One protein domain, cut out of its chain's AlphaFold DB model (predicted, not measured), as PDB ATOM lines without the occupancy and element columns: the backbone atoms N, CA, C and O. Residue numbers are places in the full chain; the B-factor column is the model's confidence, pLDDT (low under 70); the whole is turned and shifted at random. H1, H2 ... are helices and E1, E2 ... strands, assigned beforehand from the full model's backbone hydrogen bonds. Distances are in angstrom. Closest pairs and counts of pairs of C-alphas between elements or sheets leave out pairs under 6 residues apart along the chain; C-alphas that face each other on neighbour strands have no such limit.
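AT A GLANCE: This is residues 257 to 305 of the 330 residues of a protein of Ranitomeya imitator (mimic poison frog) (UniProt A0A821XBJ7). What is the shape? A narrow sheet of three antiparallel strands, E1 - E2 - E3, has short helix H1 off one end; H2 lies away from it, and residues 294 to 300 stick out. What is printed? The 49 residues, of mixed class, run E1 H1 E2 E3 H2. The whole is loose, with radius of gyration of the C-alphas 13.3 A, spanning 38 by 27 by 13 A.

HOW THE PARTS SIT: How do strands pair? E2, residues 275 to 282, is antiparallel to E1, residues 260 to 263, with N 261 and O 277 2.8 A apart. E2 and E3, residues 285 to 290, form a hairpin, with N 288 and O 278 2.8 A apart. And the helices? H1, residues 268 to 272, is only just not on the sheet, with 4 pairs of C-alphas within 10 A; 0 of 1 O i to N i+4 and 2 of 2 O i to N i+3 pairs are within hydrogen-bond range. H2, residues 295 to 305, with every O i to N i+4 pair within range, is apart from E1, E2 and H1.

IN THESE COORDINATES: Which anchors? E1 begins at C-alpha 260 (30.305, -5.737, -30.384); H2 ends at C-alpha 305 (26.318, -31.673, -13.283). How long? E2 measures 18.5 A, E3 16.4 A, H2 15.3 A.

THE WHOLE: How large? The farthest C-alphas, Gly 257 and Leu 304, are 38.8 A apart. Any cut? The printed part has no cut, and no printed residue is under 70 in pLDDT.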
ATOM      1  N   GLY A 257      28.331   3.877 -26.750       83.38
ATOM      2  CA  GLY A 257      29.435   3.097 -26.207       83.38
ATOM      3  C   GLY A 257      29.192   1.586 -26.154       83.38
ATOM      4  O   GLY A 257      30.133   0.863 -25.827       83.38
ATOM      5  N   LEU A 258      27.981   1.095 -26.440       88.88
ATOM      6  CA  LEU A 258      27.697  -0.340 -26.547       88.88
ATOM      7  C   LEU A 258      28.165  -0.841 -27.913       88.88
ATOM      8  O   LEU A 258      27.684  -0.407 -28.957       88.88
ATOM      9  N   VAL A 259      29.157  -1.728 -27.899       91.81
ATOM     10  CA  VAL A 259      29.853  -2.193 -29.100       91.81
ATOM     11  C   VAL A 259      30.029  -3.705 -29.034       91.81
ATOM     12  O   VAL A 259      30.339  -4.261 -27.976       91.81
ATOM     13  N   CYS A 260      29.882  -4.356 -30.185       93.38
ATOM     14  CA  CYS A 260      30.305  -5.737 -30.384       93.38
ATOM     15  C   CYS A 260      31.775  -5.760 -30.808       93.38
ATOM     16  O   CYS A 260      32.160  -5.093 -31.772       93.38
ATOM     17  N   SER A 261      32.608  -6.521 -30.104       93.94
ATOM     18  CA  SER A 261      34.038  -6.626 -30.381       93.94
ATOM     19  C   SER A 261      34.523  -8.071 -30.358       93.94
ATOM     20  O   SER A 261      33.919  -8.953 -29.753       93.94
ATOM     21  N   GLN A 262      35.637  -8.310 -31.043       93.81
ATOM     22  CA  GLN A 262      36.375  -9.563 -30.954       93.81
ATOM     23  C   GLN A 262      37.391  -9.427 -29.820       93.81
ATOM     24  O   GLN A 262      38.306  -8.606 -29.904       93.81
ATOM     25  N   ASP A 263      37.195 -10.178 -28.742       93.44
ATOM     26  CA  ASP A 263      38.034 -10.118 -27.552       93.44
ATOM     27  C   ASP A 263      39.039 -11.269 -27.557       93.44
ATOM     28  O   ASP A 263      38.684 -12.444 -27.639       93.44
ATOM     29  N   THR A 264      40.318 -10.924 -27.479       91.81
ATOM     30  CA  THR A 264      41.406 -11.904 -27.428       91.81
ATOM     31  C   THR A 264      41.893 -12.136 -26.003       91.81
ATOM     32  O   THR A 264      42.669 -13.060 -25.771       91.81
ATOM     33  N   ASN A 265      41.486 -11.297 -25.040       88.25
ATOM     34  CA  ASN A 265      41.973 -11.309 -23.658       88.25
ATOM     35  C   ASN A 265      43.506 -11.498 -23.541       88.25
ATOM     36  O   ASN A 265      43.999 -12.194 -22.655       88.25
ATOM     37  N   SER A 266      44.261 -10.963 -24.510       89.31
ATOM     38  CA  SER A 266      45.721 -11.121 -24.629       89.31
ATOM     39  C   SER A 266      46.234 -12.575 -24.615       89.31
ATOM     40  O   SER A 266      47.408 -12.816 -24.332       89.31
ATOM     41  N   SER A 267      45.388 -13.553 -24.946       92.12
ATOM     42  CA  SER A 267      45.762 -14.963 -25.052       92.12
ATOM     43  C   SER A 267      46.262 -15.286 -26.469       92.12
ATOM     44  O   SER A 267      45.569 -14.973 -27.445       92.12
ATOM     45  N   PRO A 268      47.416 -15.967 -26.627       92.81
ATOM     46  CA  PRO A 268      47.892 -16.415 -27.939       92.81
ATOM     47  C   PRO A 268      46.879 -17.300 -28.674       92.81
ATOM     48  O   PRO A 268      46.757 -17.215 -29.892       92.81
ATOM     49  N   TYR A 269      46.110 -18.108 -27.937       89.69
ATOM     50  CA  TYR A 269      45.079 -18.971 -28.514       89.69
ATOM     51  C   TYR A 269      43.906 -18.151 -29.070       89.69
ATOM     52  O   TYR A 269      43.524 -18.300 -30.230       89.69
ATOM     53  N   LEU A 270      43.394 -17.205 -28.278       91.69
ATOM     54  CA  LEU A 270      42.285 -16.342 -28.691       91.69
ATOM     55  C   LEU A 270      42.700 -15.297 -29.737       91.69
ATOM     56  O   LEU A 270      41.850 -14.647 -30.326       91.69
ATOM     57  N   THR A 271      43.996 -15.138 -30.012       90.94
ATOM     58  CA  THR A 271      44.463 -14.342 -31.157       90.94
ATOM     59  C   THR A 271      44.095 -15.015 -32.483       90.94
ATOM     60  O   THR A 271      43.774 -14.328 -33.450       90.94
ATOM     61  N   LEU A 272      44.108 -16.352 -32.526       92.00
ATOM     62  CA  LEU A 272      43.696 -17.131 -33.698       92.00
ATOM     63  C   LEU A 272      42.178 -17.326 -33.747       92.00
ATOM     64  O   LEU A 272      41.599 -17.347 -34.831       92.00
ATOM     65  N   GLN A 273      41.541 -17.442 -32.581       90.62
ATOM     66  CA  GLN A 273      40.096 -17.611 -32.448       90.62
ATOM     67  C   GLN A 273      39.532 -16.647 -31.386       90.62
ATOM     68  O   GLN A 273      39.340 -17.049 -30.236       90.62
ATOM     69  N   PRO A 274      39.299 -15.369 -31.743       93.31
ATOM     70  CA  PRO A 274      38.778 -14.380 -30.805       93.31
ATOM     71  C   PRO A 274      37.372 -14.716 -30.312       93.31
ATOM     72  O   PRO A 274      36.565 -15.306 -31.032       93.31
ATOM     73  N   LEU A 275      37.071 -14.294 -29.085       94.38
ATOM     74  CA  LEU A 275      35.741 -14.421 -28.509       94.38
ATOM     75  C   LEU A 275      34.836 -13.309 -29.029       94.38
ATOM     76  O   LEU A 275      35.187 -12.128 -28.991       94.38
ATOM     77  N   LYS A 276      33.624 -13.677 -29.434       95.12
ATOM     78  CA  LYS A 276      32.598 -12.722 -29.850       95.12
ATOM     79  C   LYS A 276      31.986 -12.077 -28.608       95.12
ATOM     80  O   LYS A 276      31.186 -12.709 -27.923       95.12
ATOM     81  N   LYS A 277      32.359 -10.835 -28.304       95.31
ATOM     82  CA  LYS A 277      31.857 -10.084 -27.148       95.31
ATOM     83  C   LYS A 277      30.839  -9.033 -27.573       95.31
ATOM     84  O   LYS A 277      31.106  -8.236 -28.464       95.31
ATOM     85  N   GLU A 278      29.716  -8.975 -26.878       94.44
ATOM     86  CA  GLU A 278      28.718  -7.912 -26.962       94.44
ATOM     87  C   GLU A 278      28.648  -7.182 -25.617       94.44
ATOM     88  O   GLU A 278      28.453  -7.800 -24.570       94.44
ATOM     89  N   LEU A 279      28.835  -5.861 -25.619       92.19
ATOM     90  CA  LEU A 279      28.693  -5.055 -24.409       92.19
ATOM     91  C   LEU A 279      27.218  -4.695 -24.189       92.19
ATOM     92  O   LEU A 279      26.646  -3.967 -24.994       92.19
ATOM     93  N   LEU A 280      26.630  -5.164 -23.085       89.25
ATOM     94  CA  LEU A 280      25.221  -4.930 -22.734       89.25
ATOM     95  C   LEU A 280      25.030  -3.745 -21.778       89.25
ATOM     96  O   LEU A 280      23.990  -3.096 -21.791       89.25
ATOM     97  N   SER A 281      26.016  -3.462 -20.926       88.25
ATOM     98  CA  SER A 281      26.015  -2.275 -20.066       88.25
ATOM     99  C   SER A 281      27.437  -1.883 -19.682       88.25
ATOM    100  O   SER A 281      28.288  -2.744 -19.451       88.25
ATOM    101  N   ARG A 282      27.709  -0.576 -19.601       87.88
ATOM    102  CA  ARG A 282      28.986  -0.040 -19.094       87.88
ATOM    103  C   ARG A 282      29.004   0.054 -17.570       87.88
ATOM    104  O   ARG A 282      30.047  -0.174 -16.960       87.88
ATOM    105  N   THR A 283      27.853   0.353 -16.968       84.31
ATOM    106  CA  THR A 283      27.713   0.565 -15.524       84.31
ATOM    107  C   THR A 283      26.379  -0.015 -15.032       84.31
ATOM    108  O   THR A 283      25.338   0.596 -15.261       84.31
ATOM    109  N   PRO A 284      26.379  -1.161 -14.323       89.00
ATOM    110  CA  PRO A 284      27.529  -2.038 -14.096       89.00
ATOM    111  C   PRO A 284      28.036  -2.642 -15.413       89.00
ATOM    112  O   PRO A 284      27.265  -2.797 -16.353       89.00
ATOM    113  N   TYR A 285      29.322  -2.990 -15.478       90.06
ATOM    114  CA  TYR A 285      29.878  -3.645 -16.660       90.06
ATOM    115  C   TYR A 285      29.220  -5.018 -16.853       90.06
ATOM    116  O   TYR A 285      29.380  -5.909 -16.015       90.06
ATOM    117  N   ILE A 286      28.478  -5.178 -17.946       92.12
ATOM    118  CA  ILE A 286      27.829  -6.428 -18.347       92.12
ATOM    119  C   ILE A 286      28.213  -6.685 -19.799       92.12
ATOM    120  O   ILE A 286      27.937  -5.860 -20.669       92.12
ATOM    121  N   ALA A 287      28.826  -7.836 -20.060       93.00
ATOM    122  CA  ALA A 287      29.179  -8.283 -21.399       93.00
ATOM    123  C   ALA A 287      28.683  -9.713 -21.623       93.00
ATOM    124  O   ALA A 287      28.784 -10.554 -20.729       93.00
ATOM    125  N   LEU A 288      28.161  -9.969 -22.819       94.31
ATOM    126  CA  LEU A 288      27.723 -11.274 -23.287       94.31
ATOM    127  C   LEU A 288      28.764 -11.830 -24.258       94.31
ATOM    128  O   LEU A 288      29.198 -11.135 -25.174       94.31
ATOM    129  N   TYR A 289      29.168 -13.080 -24.050       94.06
ATOM    130  CA  TYR A 289      30.041 -13.793 -24.976       94.06
ATOM    131  C   TYR A 289      29.214 -14.790 -25.776       94.06
ATOM    132  O   TYR A 289      28.628 -15.712 -25.209       94.06
ATOM    133  N   HIS A 290      29.167 -14.582 -27.087       93.81
ATOM    134  CA  HIS A 290      28.444 -15.440 -28.020       93.81
ATOM    135  C   HIS A 290      29.295 -16.638 -28.411       93.81
ATOM    136  O   HIS A 290      30.512 -16.512 -28.560       93.81
ATOM    137  N   ASP A 291      28.640 -17.784 -28.595       91.25
ATOM    138  CA  ASP A 291      29.263 -19.045 -29.010       91.25
ATOM    139  C   ASP A 291      30.470 -19.444 -28.136       91.25
ATOM    140  O   ASP A 291      31.437 -20.027 -28.620       91.25
ATOM    141  N   PHE A 292      30.445 -19.085 -26.844       90.94
ATOM    142  CA  PHE A 292      31.546 -19.378 -25.919       90.94
ATOM    143  C   PHE A 292      31.684 -20.881 -25.639       90.94
ATOM    144  O   PHE A 292      32.786 -21.367 -25.402       90.94
ATOM    145  N   ILE A 293      30.560 -21.597 -25.658       92.62
ATOM    146  CA  ILE A 293      30.454 -23.044 -25.464       92.62
ATOM    147  C   ILE A 293      29.545 -23.563 -26.577       92.62
ATOM    148  O   ILE A 293      28.517 -22.942 -26.855       92.62
ATOM    149  N   SER A 294      29.919 -24.665 -27.219       93.56
ATOM    150  CA  SER A 294      29.066 -25.336 -28.203       93.56
ATOM    151  C   SER A 294      27.869 -26.025 -27.541       93.56
ATOM    152  O   SER A 294      27.901 -26.340 -26.349       93.56
ATOM    153  N   ASP A 295      26.819 -26.305 -28.315       94.94
ATOM    154  CA  ASP A 295      25.636 -27.011 -27.806       94.94
ATOM    155  C   ASP A 295      26.000 -28.392 -27.224       94.94
ATOM    156  O   ASP A 295      25.531 -28.748 -26.143       94.94
ATOM    157  N   ASP A 296      26.908 -29.129 -27.872       97.06
ATOM    158  CA  ASP A 296      27.382 -30.440 -27.404       97.06
ATOM    159  C   ASP A 296      28.135 -30.345 -26.065       97.06
ATOM    160  O   ASP A 296      27.934 -31.159 -25.159       97.06
ATOM    161  N   GLU A 297      28.996 -29.337 -25.906       96.56
ATOM    162  CA  GLU A 297      29.691 -29.079 -24.642       96.56
ATOM    163  C   GLU A 297      28.709 -28.656 -23.544       96.56
ATOM    164  O   GLU A 297      28.831 -29.108 -22.404       96.56
ATOM    165  N   ALA A 298      27.714 -27.827 -23.875       95.06
ATOM    166  CA  ALA A 298      26.686 -27.399 -22.935       95.06
ATOM    167  C   ALA A 298      25.854 -28.589 -22.434       95.06
ATOM    168  O   ALA A 298      25.646 -28.719 -21.224       95.06
ATOM    169  N   GLU A 299      25.430 -29.490 -23.325       96.44
ATOM    170  CA  GLU A 299      24.758 -30.733 -22.935       96.44
ATOM    171  C   GLU A 299      25.672 -31.621 -22.095       96.44
ATOM    172  O   GLU A 299      25.253 -32.129 -21.051       96.44
ATOM    173  N   LYS A 300      26.959 -31.727 -22.448       96.75
ATOM    174  CA  LYS A 300      27.892 -32.527 -21.654       96.75
ATOM    175  C   LYS A 300      28.076 -31.987 -20.238       96.75
ATOM    176  O   LYS A 300      28.130 -32.763 -19.284       96.75
ATOM    177  N   ILE A 301      28.143 -30.666 -20.083       95.00
ATOM    178  CA  ILE A 301      28.206 -30.009 -18.773       95.00
ATOM    179  C   ILE A 301      26.940 -30.316 -17.965       95.00
ATOM    180  O   ILE A 301      27.047 -30.656 -16.785       95.00
ATOM    181  N   LYS A 302      25.752 -30.254 -18.584       93.50
ATOM    182  CA  LYS A 302      24.484 -30.602 -17.920       93.50
ATOM    183  C   LYS A 302      24.469 -32.058 -17.458       93.50
ATOM    184  O   LYS A 302      24.134 -32.307 -16.304       93.50
ATOM    185  N   GLU A 303      24.876 -33.001 -18.311       95.69
ATOM    186  CA  GLU A 303      24.963 -34.427 -17.963       95.69
ATOM    187  C   GLU A 303      25.878 -34.673 -16.759       95.69
ATOM    188  O   GLU A 303      25.528 -35.428 -15.851       95.69
ATOM    189  N   LEU A 304      27.050 -34.032 -16.740       95.25
ATOM    190  CA  LEU A 304      28.024 -34.180 -15.660       95.25
ATOM    191  C   LEU A 304      27.549 -33.525 -14.356       95.25
ATOM    192  O   LEU A 304      27.855 -34.033 -13.278       95.25
ATOM    193  N   ALA A 305      26.808 -32.417 -14.441       93.88
ATOM    194  CA  ALA A 305      26.318 -31.673 -13.283       93.88
ATOM    195  C   ALA A 305      25.030 -32.259 -12.678       93.88
ATOM    196  O   ALA A 305      24.838 -32.164 -11.465       93.88
TER     197      ALA A 305